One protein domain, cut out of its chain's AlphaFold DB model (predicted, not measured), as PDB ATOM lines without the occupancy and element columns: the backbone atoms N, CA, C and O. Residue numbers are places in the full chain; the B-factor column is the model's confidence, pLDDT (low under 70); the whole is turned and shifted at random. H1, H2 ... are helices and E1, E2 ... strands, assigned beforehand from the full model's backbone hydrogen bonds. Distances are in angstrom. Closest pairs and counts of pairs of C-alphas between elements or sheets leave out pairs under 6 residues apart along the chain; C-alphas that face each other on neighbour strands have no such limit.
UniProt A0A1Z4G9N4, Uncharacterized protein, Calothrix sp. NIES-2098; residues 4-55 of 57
ATOM      1  N   GLU A   4     159.575 288.269 269.127       80.56
ATOM      2  CA  GLU A   4     160.590 287.335 269.621       80.56
ATOM      3  C   GLU A   4     161.776 287.238 268.659       80.56
ATOM      4  O   GLU A   4     162.922 287.428 269.065       80.56
ATOM      5  N   THR A   5     161.490 287.084 267.366       77.75
ATOM      6  CA  THR A   5     162.496 287.099 266.301       77.75
ATOM      7  C   THR A   5     163.253 288.434 266.248       77.75
ATOM      8  O   THR A   5     164.475 288.453 266.127       77.75
ATOM      9  N   ILE A   6     162.565 289.575 266.409       79.56
ATOM     10  CA  ILE A   6     163.222 290.899 266.478       79.56
ATOM     11  C   ILE A   6     164.192 290.962 267.663       79.56
ATOM     12  O   ILE A   6     165.322 291.436 267.525       79.56
ATOM     13  N   LYS A   7     163.760 290.484 268.836       85.12
ATOM     14  CA  LYS A   7     164.558 290.508 270.067       85.12
ATOM     15  C   LYS A   7     165.840 289.688 269.932       85.12
ATOM     16  O   LYS A   7     166.892 290.115 270.415       85.12
ATOM     17  N   GLU A   8     165.770 288.544 269.263       84.62
ATOM     18  CA  GLU A   8     166.936 287.713 268.978       84.62
ATOM     19  C   GLU A   8     167.947 288.440 268.079       84.62
ATOM     20  O   GLU A   8     169.121 288.561 268.448       84.62
ATOM     21  N   PHE A   9     167.495 289.041 266.973       81.88
ATOM     22  CA  PHE A   9     168.381 289.793 266.079       81.88
ATOM     23  C   PHE A   9     169.019 291.001 266.752       81.88
ATOM     24  O   PHE A   9     170.223 291.213 266.612       81.88
ATOM     25  N   VAL A  10     168.247 291.763 267.531       83.88
ATOM     26  CA  VAL A  10     168.774 292.892 268.311       83.88
ATOM     27  C   VAL A  10     169.832 292.412 269.305       83.88
ATOM     28  O   VAL A  10     170.861 293.067 269.476       83.88
ATOM     29  N   THR A  11     169.632 291.248 269.925       89.19
ATOM     30  CA  THR A  11     170.600 290.656 270.858       89.19
ATOM     31  C   THR A  11     171.899 290.266 270.149       89.19
ATOM     32  O   THR A  11     172.986 290.588 270.638       89.19
ATOM     33  N   ILE A  12     171.812 289.607 268.989       86.81
ATOM     34  CA  ILE A  12     172.978 289.217 268.180       86.81
ATOM     35  C   ILE A  12     173.724 290.464 267.691       86.81
ATOM     36  O   ILE A  12     174.928 290.592 267.928       86.81
ATOM     37  N   ALA A  13     173.010 291.420 267.091       85.00
ATOM     38  CA  ALA A  13     173.579 292.670 266.601       85.00
ATOM     39  C   ALA A  13     174.259 293.461 267.726       85.00
ATOM     40  O   ALA A  13     175.375 293.945 267.545       85.00
ATOM     41  N   SER A  14     173.659 293.515 268.921       87.75
ATOM     42  CA  SER A  14     174.243 294.194 270.089       87.75
ATOM     43  C   SER A  14     175.547 293.542 270.556       87.75
ATOM     44  O   SER A  14     176.506 294.240 270.896       87.75
ATOM     45  N   LYS A  15     175.626 292.203 270.551       89.12
ATOM     46  CA  LYS A  15     176.866 291.477 270.882       89.12
ATOM     47  C   LYS A  15     177.977 291.789 269.881       89.12
ATOM     48  O   LYS A  15     179.116 292.022 270.285       89.12
ATOM     49  N   ILE A  16     177.646 291.816 268.591       85.94
ATOM     50  CA  ILE A  16     178.590 292.140 267.515       85.94
ATOM     51  C   ILE A  16     179.055 293.594 267.635       85.94
ATOM     52  O   ILE A  16     180.264 293.837 267.645       85.94
ATOM     53  N   ALA A  17     178.118 294.531 267.808       87.75
ATOM     54  CA  ALA A  17     178.389 295.953 267.988       87.75
ATOM     55  C   ALA A  17     179.353 296.199 269.154       87.75
ATOM     56  O   ALA A  17     180.357 296.889 268.996       87.75
ATOM     57  N   LYS A  18     179.112 295.551 270.305       90.19
ATOM     58  CA  LYS A  18     179.986 295.648 271.483       90.19
ATOM     59  C   LYS A  18     181.369 295.048 271.235       90.19
ATOM     60  O   LYS A  18     182.368 295.666 271.587       90.19
ATOM     61  N   ARG A  19     181.448 293.857 270.625       88.75
ATOM     62  CA  ARG A  19     182.729 293.174 270.358       88.75
ATOM     63  C   ARG A  19     183.608 293.963 269.393       88.75
ATOM     64  O   ARG A  19     184.825 293.952 269.536       88.75
ATOM     65  N   ARG A  20     182.996 294.603 268.400       84.50
ATOM     66  CA  ARG A  20     183.703 295.353 267.362       84.50
ATOM     67  C   ARG A  20     183.786 296.860 267.624       84.50
ATOM     68  O   ARG A  20     184.393 297.562 266.824       84.50
ATOM     69  N   ASN A  21     183.181 297.340 268.713       88.75
ATOM     70  CA  ASN A  21     183.051 298.757 269.051       88.75
ATOM     71  C   ASN A  21     182.575 299.614 267.857       88.75
ATOM     72  O   ASN A  21     183.175 300.636 267.531       88.75
ATOM     73  N   GLN A  22     181.533 299.149 267.164       86.50
ATOM     74  CA  GLN A  22     181.011 299.789 265.952       86.50
ATOM     75  C   GLN A  22     179.483 299.739 265.902       86.50
ATOM     76  O   GLN A  22     178.861 298.846 266.481       86.50
ATOM     77  N   ALA A  23     178.887 300.693 265.189       87.75
ATOM     78  CA  ALA A  23     177.458 300.697 264.910       87.75
ATOM     79  C   ALA A  23     177.132 299.667 263.819       87.75
ATOM     80  O   ALA A  23     177.850 299.559 262.826       87.75
ATOM     81  N   ILE A  24     176.045 298.922 264.008       89.19
ATOM     82  CA  ILE A  24     175.624 297.846 263.109       89.19
ATOM     83  C   ILE A  24     174.276 298.216 262.500       89.19
ATOM     84  O   ILE A  24     173.326 298.493 263.230       89.19
ATOM     85  N   ALA A  25     174.190 298.184 261.173       87.56
ATOM     86  CA  ALA A  25     172.928 298.218 260.452       87.56
ATOM     87  C   ALA A  25     172.449 296.784 260.215       87.56
ATOM     88  O   ALA A  25     173.224 295.918 259.802       87.56
ATOM     89  N   VAL A  26     171.167 296.537 260.480       85.19
ATOM     90  CA  VAL A  26     170.516 295.248 260.237       85.19
ATOM     91  C   VAL A  26     169.401 295.467 259.235       85.19
ATOM     92  O   VAL A  26     168.545 296.326 259.438       85.19
ATOM     93  N   PHE A  27     169.384 294.677 258.168       82.75
ATOM     94  CA  PHE A  27     168.314 294.722 257.183       82.75
ATOM     95  C   PHE A  27     167.947 293.315 256.720       82.75
ATOM     96  O   PHE A  27     168.752 292.384 256.756       82.75
ATOM     97  N   LYS A  28     166.692 293.160 256.303       82.00
ATOM     98  CA  LYS A  28     166.163 291.906 255.776       82.00
ATOM     99  C   LYS A  28     166.157 291.970 254.255       82.00
ATOM    100  O   LYS A  28     165.616 292.916 253.689       82.00
ATOM    101  N   TYR A  29     166.684 290.940 253.610       81.75
ATOM    102  CA  TYR A  29     166.526 290.736 252.175       81.75
ATOM    103  C   TYR A  29     166.097 289.290 251.919       81.75
ATOM    104  O   TYR A  29     166.711 288.354 252.429       81.75
ATOM    105  N   ASN A  30     165.001 289.109 251.178       84.19
ATOM    106  CA  ASN A  30     164.292 287.833 251.043       84.19
ATOM    107  C   ASN A  30     163.963 287.208 252.408       84.19
ATOM    108  O   ASN A  30     163.163 287.760 253.162       84.19
ATOM    109  N   ASN A  31     164.592 286.078 252.728       81.19
ATOM    110  CA  ASN A  31     164.455 285.373 253.993       81.19
ATOM    111  C   ASN A  31     165.800 285.266 254.717       81.19
ATOM    112  O   ASN A  31     166.055 284.266 255.360       81.19
ATOM    113  N   THR A  32     166.664 286.273 254.589       81.50
ATOM    114  CA  THR A  32     167.965 286.327 255.266       81.50
ATOM    115  C   THR A  32     168.153 287.713 255.872       81.50
ATOM    116  O   THR A  32     167.838 288.733 255.246       81.50
ATOM    117  N   TYR A  33     168.653 287.764 257.102       82.12
ATOM    118  CA  TYR A  33     169.063 289.010 257.737       82.12
ATOM    119  C   TYR A  33     170.546 289.225 257.529       82.12
ATOM    120  O   TYR A  33     171.365 288.338 257.769       82.12
ATOM    121  N   TYR A  34     170.870 290.440 257.121       84.06
ATOM    122  CA  TYR A  34     172.223 290.897 256.892       84.06
ATOM    123  C   TYR A  34     172.560 291.923 257.960       84.06
ATOM    124  O   TYR A  34     171.764 292.817 258.257       84.06
ATOM    125  N   MET A  35     173.745 291.783 258.540       86.94
ATOM    126  CA  MET A  35     174.301 292.758 259.467       86.94
ATOM    127  C   MET A  35     175.566 293.338 258.846       86.94
ATOM    128  O   MET A  35     176.442 292.587 258.418       86.94
ATOM    129  N   THR A  36     175.671 294.658 258.798       86.94
ATOM    130  CA  THR A  36     176.800 295.379 258.198       86.94
ATOM    131  C   THR A  36     177.215 296.550 259.080       86.94
ATOM    132  O   THR A  36     176.468 296.948 259.978       86.94
ATOM    133  N   ASP A  37     178.400 297.105 258.841       87.12
ATOM    134  CA  ASP A  37     178.802 298.362 259.468       87.12
ATOM    135  C   ASP A  37     177.825 299.467 259.038       87.12
ATOM    136  O   ASP A  37     177.530 299.630 257.850       87.12
ATOM    137  N   ALA A  38     177.279 300.194 260.015       87.12
ATOM    138  CA  ALA A  38     176.267 301.210 259.749       87.12
ATOM    139  C   ALA A  38     176.813 302.381 258.920       87.12
ATOM    140  O   ALA A  38     176.087 302.919 258.091       87.12
ATOM    141  N   ARG A  39     178.090 302.751 259.087       85.44
ATOM    142  CA  ARG A  39     178.711 303.835 258.313       85.44
ATOM    143  C   ARG A  39     178.878 303.430 256.857       85.44
ATOM    144  O   ARG A  39     178.569 304.213 255.967       85.44
ATOM    145  N   GLU A  40     179.334 302.205 256.603       83.00
ATOM    146  CA  GLU A  40     179.458 301.698 255.228       83.00
ATOM    147  C   GLU A  40     178.084 301.589 254.548       83.00
ATOM    148  O   GLU A  40     177.946 301.924 253.368       83.00
ATOM    149  N   TRP A  41     177.048 301.201 255.300       84.25
ATOM    150  CA  TRP A  41     175.664 301.196 254.820       84.25
ATOM    151  C   TRP A  41     175.168 302.592 254.429       84.25
ATOM    152  O   TRP A  41     174.650 302.763 253.326       84.25
ATOM    153  N   GLU A  42     175.356 303.596 255.290       83.25
ATOM    154  CA  GLU A  42     174.959 304.983 254.999       83.25
ATOM    155  C   GLU A  42     175.712 305.570 253.797       83.25
ATOM    156  O   GLU A  42     175.152 306.358 253.039       83.25
ATOM    157  N   ASN A  43     176.944 305.118 253.555       85.88
ATOM    158  CA  ASN A  43     177.729 305.474 252.371       85.88
ATOM    159  C   ASN A  43     177.327 304.694 251.099       85.88
ATOM    160  O   ASN A  43     178.002 304.795 250.073       85.88
ATOM    161  N   GLY A  44     176.257 303.893 251.146       78.31
ATOM    162  CA  GLY A  44     175.729 303.144 250.002       78.31
ATOM    163  C   GLY A  44     176.509 301.873 249.647       78.31
ATOM    164  O   GLY A  44     176.273 301.284 248.590       78.31
ATOM    165  N   ARG A  45     177.426 301.404 250.505       73.56
ATOM    166  CA  ARG A  45     178.261 300.210 250.264       73.56
ATOM    167  C   ARG A  45     177.621 298.928 250.806       73.56
ATOM    168  O   ARG A  45     178.207 298.190 251.587       73.56
ATOM    169  N   ALA A  46     176.398 298.643 250.366       62.88
ATOM    170  CA  ALA A  46     175.583 297.543 250.891       62.88
ATOM    171  C   ALA A  46     176.011 296.124 250.450       62.88
ATOM    172  O   ALA A  46     175.610 295.141 251.078       62.88
ATOM    173  N   TYR A  47     176.777 295.987 249.364       57.31
ATOM    174  CA  TYR A  47     177.052 294.692 248.732       57.31
ATOM    175  C   TYR A  47     178.441 294.155 249.113       57.31
ATOM    176  O   TYR A  47     179.458 294.772 248.808       57.31
ATOM    177  N   GLY A  48     178.481 292.984 249.762       57.84
ATOM    178  CA  GLY A  48     179.712 292.212 250.001       57.84
ATOM    179  C   GLY A  48     180.463 292.477 251.314       57.84
ATOM    180  O   GLY A  48     181.448 291.795 251.578       57.84
ATOM    181  N   GLN A  49     180.008 293.406 252.163       65.00
ATOM    182  CA  GLN A  49     180.639 293.728 253.459       65.00
ATOM    183  C   GLN A  49     179.843 293.229 254.679       65.00
ATOM    184  O   GLN A  49     179.824 293.847 255.744       65.00
ATOM    185  N   TYR A  50     179.168 292.089 254.545       68.12
ATOM    186  CA  TYR A  50     178.382 291.542 255.645       68.12
ATOM    187  C   TYR A  50     179.286 291.074 256.784       68.12
ATOM    188  O   TYR A  50     180.221 290.298 256.599       68.12
ATOM    189  N   ILE A  51     178.976 291.539 257.988       71.38
ATOM    190  CA  ILE A  51     179.625 291.116 259.227       71.38
ATOM    191  C   ILE A  51     179.108 289.739 259.638       71.38
ATOM    192  O   ILE A  51     179.870 288.928 260.163       71.38
ATOM    193  N   THR A  52     177.816 289.495 259.414       74.88
ATOM    194  CA  THR A  52     177.174 288.192 259.592       74.88
ATOM    195  C   THR A  52     175.884 288.119 258.777       74.88
ATOM    196  O   THR A  52     175.240 289.142 258.521       74.88
ATOM    197  N   THR A  53     175.492 286.900 258.417       73.31
ATOM    198  CA  THR A  53     174.183 286.567 257.846       73.31
ATOM    199  C   THR A  53     173.468 285.607 258.781       73.31
ATOM    200  O   THR A  53     174.107 284.720 259.345       73.31
ATOM    201  N   VAL A  54     172.164 285.787 258.966       69.62
ATOM    202  CA  VAL A  54     171.340 284.872 259.760       69.62
ATOM    203  C   VAL A  54     170.088 284.528 258.966       69.62
ATOM    204  O   VAL A  54     169.332 285.418 258.568       69.62
ATOM    205  N   GLU A  55     169.892 283.242 258.710       68.69
ATOM    206  CA  GLU A  55     168.669 282.718 258.111       68.69
ATOM    207  C   GLU A  55     167.616 282.545 259.219       68.69
ATOM    208  O   GLU A  55     167.898 281.868 260.203       68.69
TER     209      GLU A  55
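What this domain is: This is residues 4 to 55 of the 57 residues of an uncharacterized protein of Calothrix sp. NIES-2098 (UniProt A0A1Z4G9N4). One long helix, H1, covers one face of a small sheet of three strands, making two layers; the short helix H2 sits at the end of E2. The 52 printed residues hold, in order, H1 E1 E2 H2 E3; the antiparallel sheet runs E1 - E2 - E3. The class is mixed, and the whole is compact, radius of gyration of the C-alphas 10.5 A, but flat, spanning 30 by 27 by 13 A.

Where its parts are: Find C-alpha 4 at (160.590, 287.335, 269.621); H1 runs 24.6 A from there to residue 20. Next come E1, residues 24 to 29, 15.9 A; E2, 32 to 37, 16.7 A; H2, 38 to 42; and E3, 52 to 54, ending at (171.340, 284.872, 259.760).

How they stand to each other: Look at hairpin E1 and E2: N 27 and O 34 are 3.0 A apart. E3 is the antiparallel neighbour of E2: N 33 of E2 and O 54 of E3 are 2.8 A apart, within hydrogen-bond range. H1 is over E2, height over the sheet 9.3 A, only just along the strands at 28 degrees on the local plane; its C-alpha 13 is 7.2 A from C-alpha 35, their closest. H2 only grazes the sheet. Both helices have every O i to N i+4 pair within hydrogen-bond range.

The domain as a whole: The printed part has no cut and no long link; pLDDT is under 70 at residues 46 to 50 and 54 to 55.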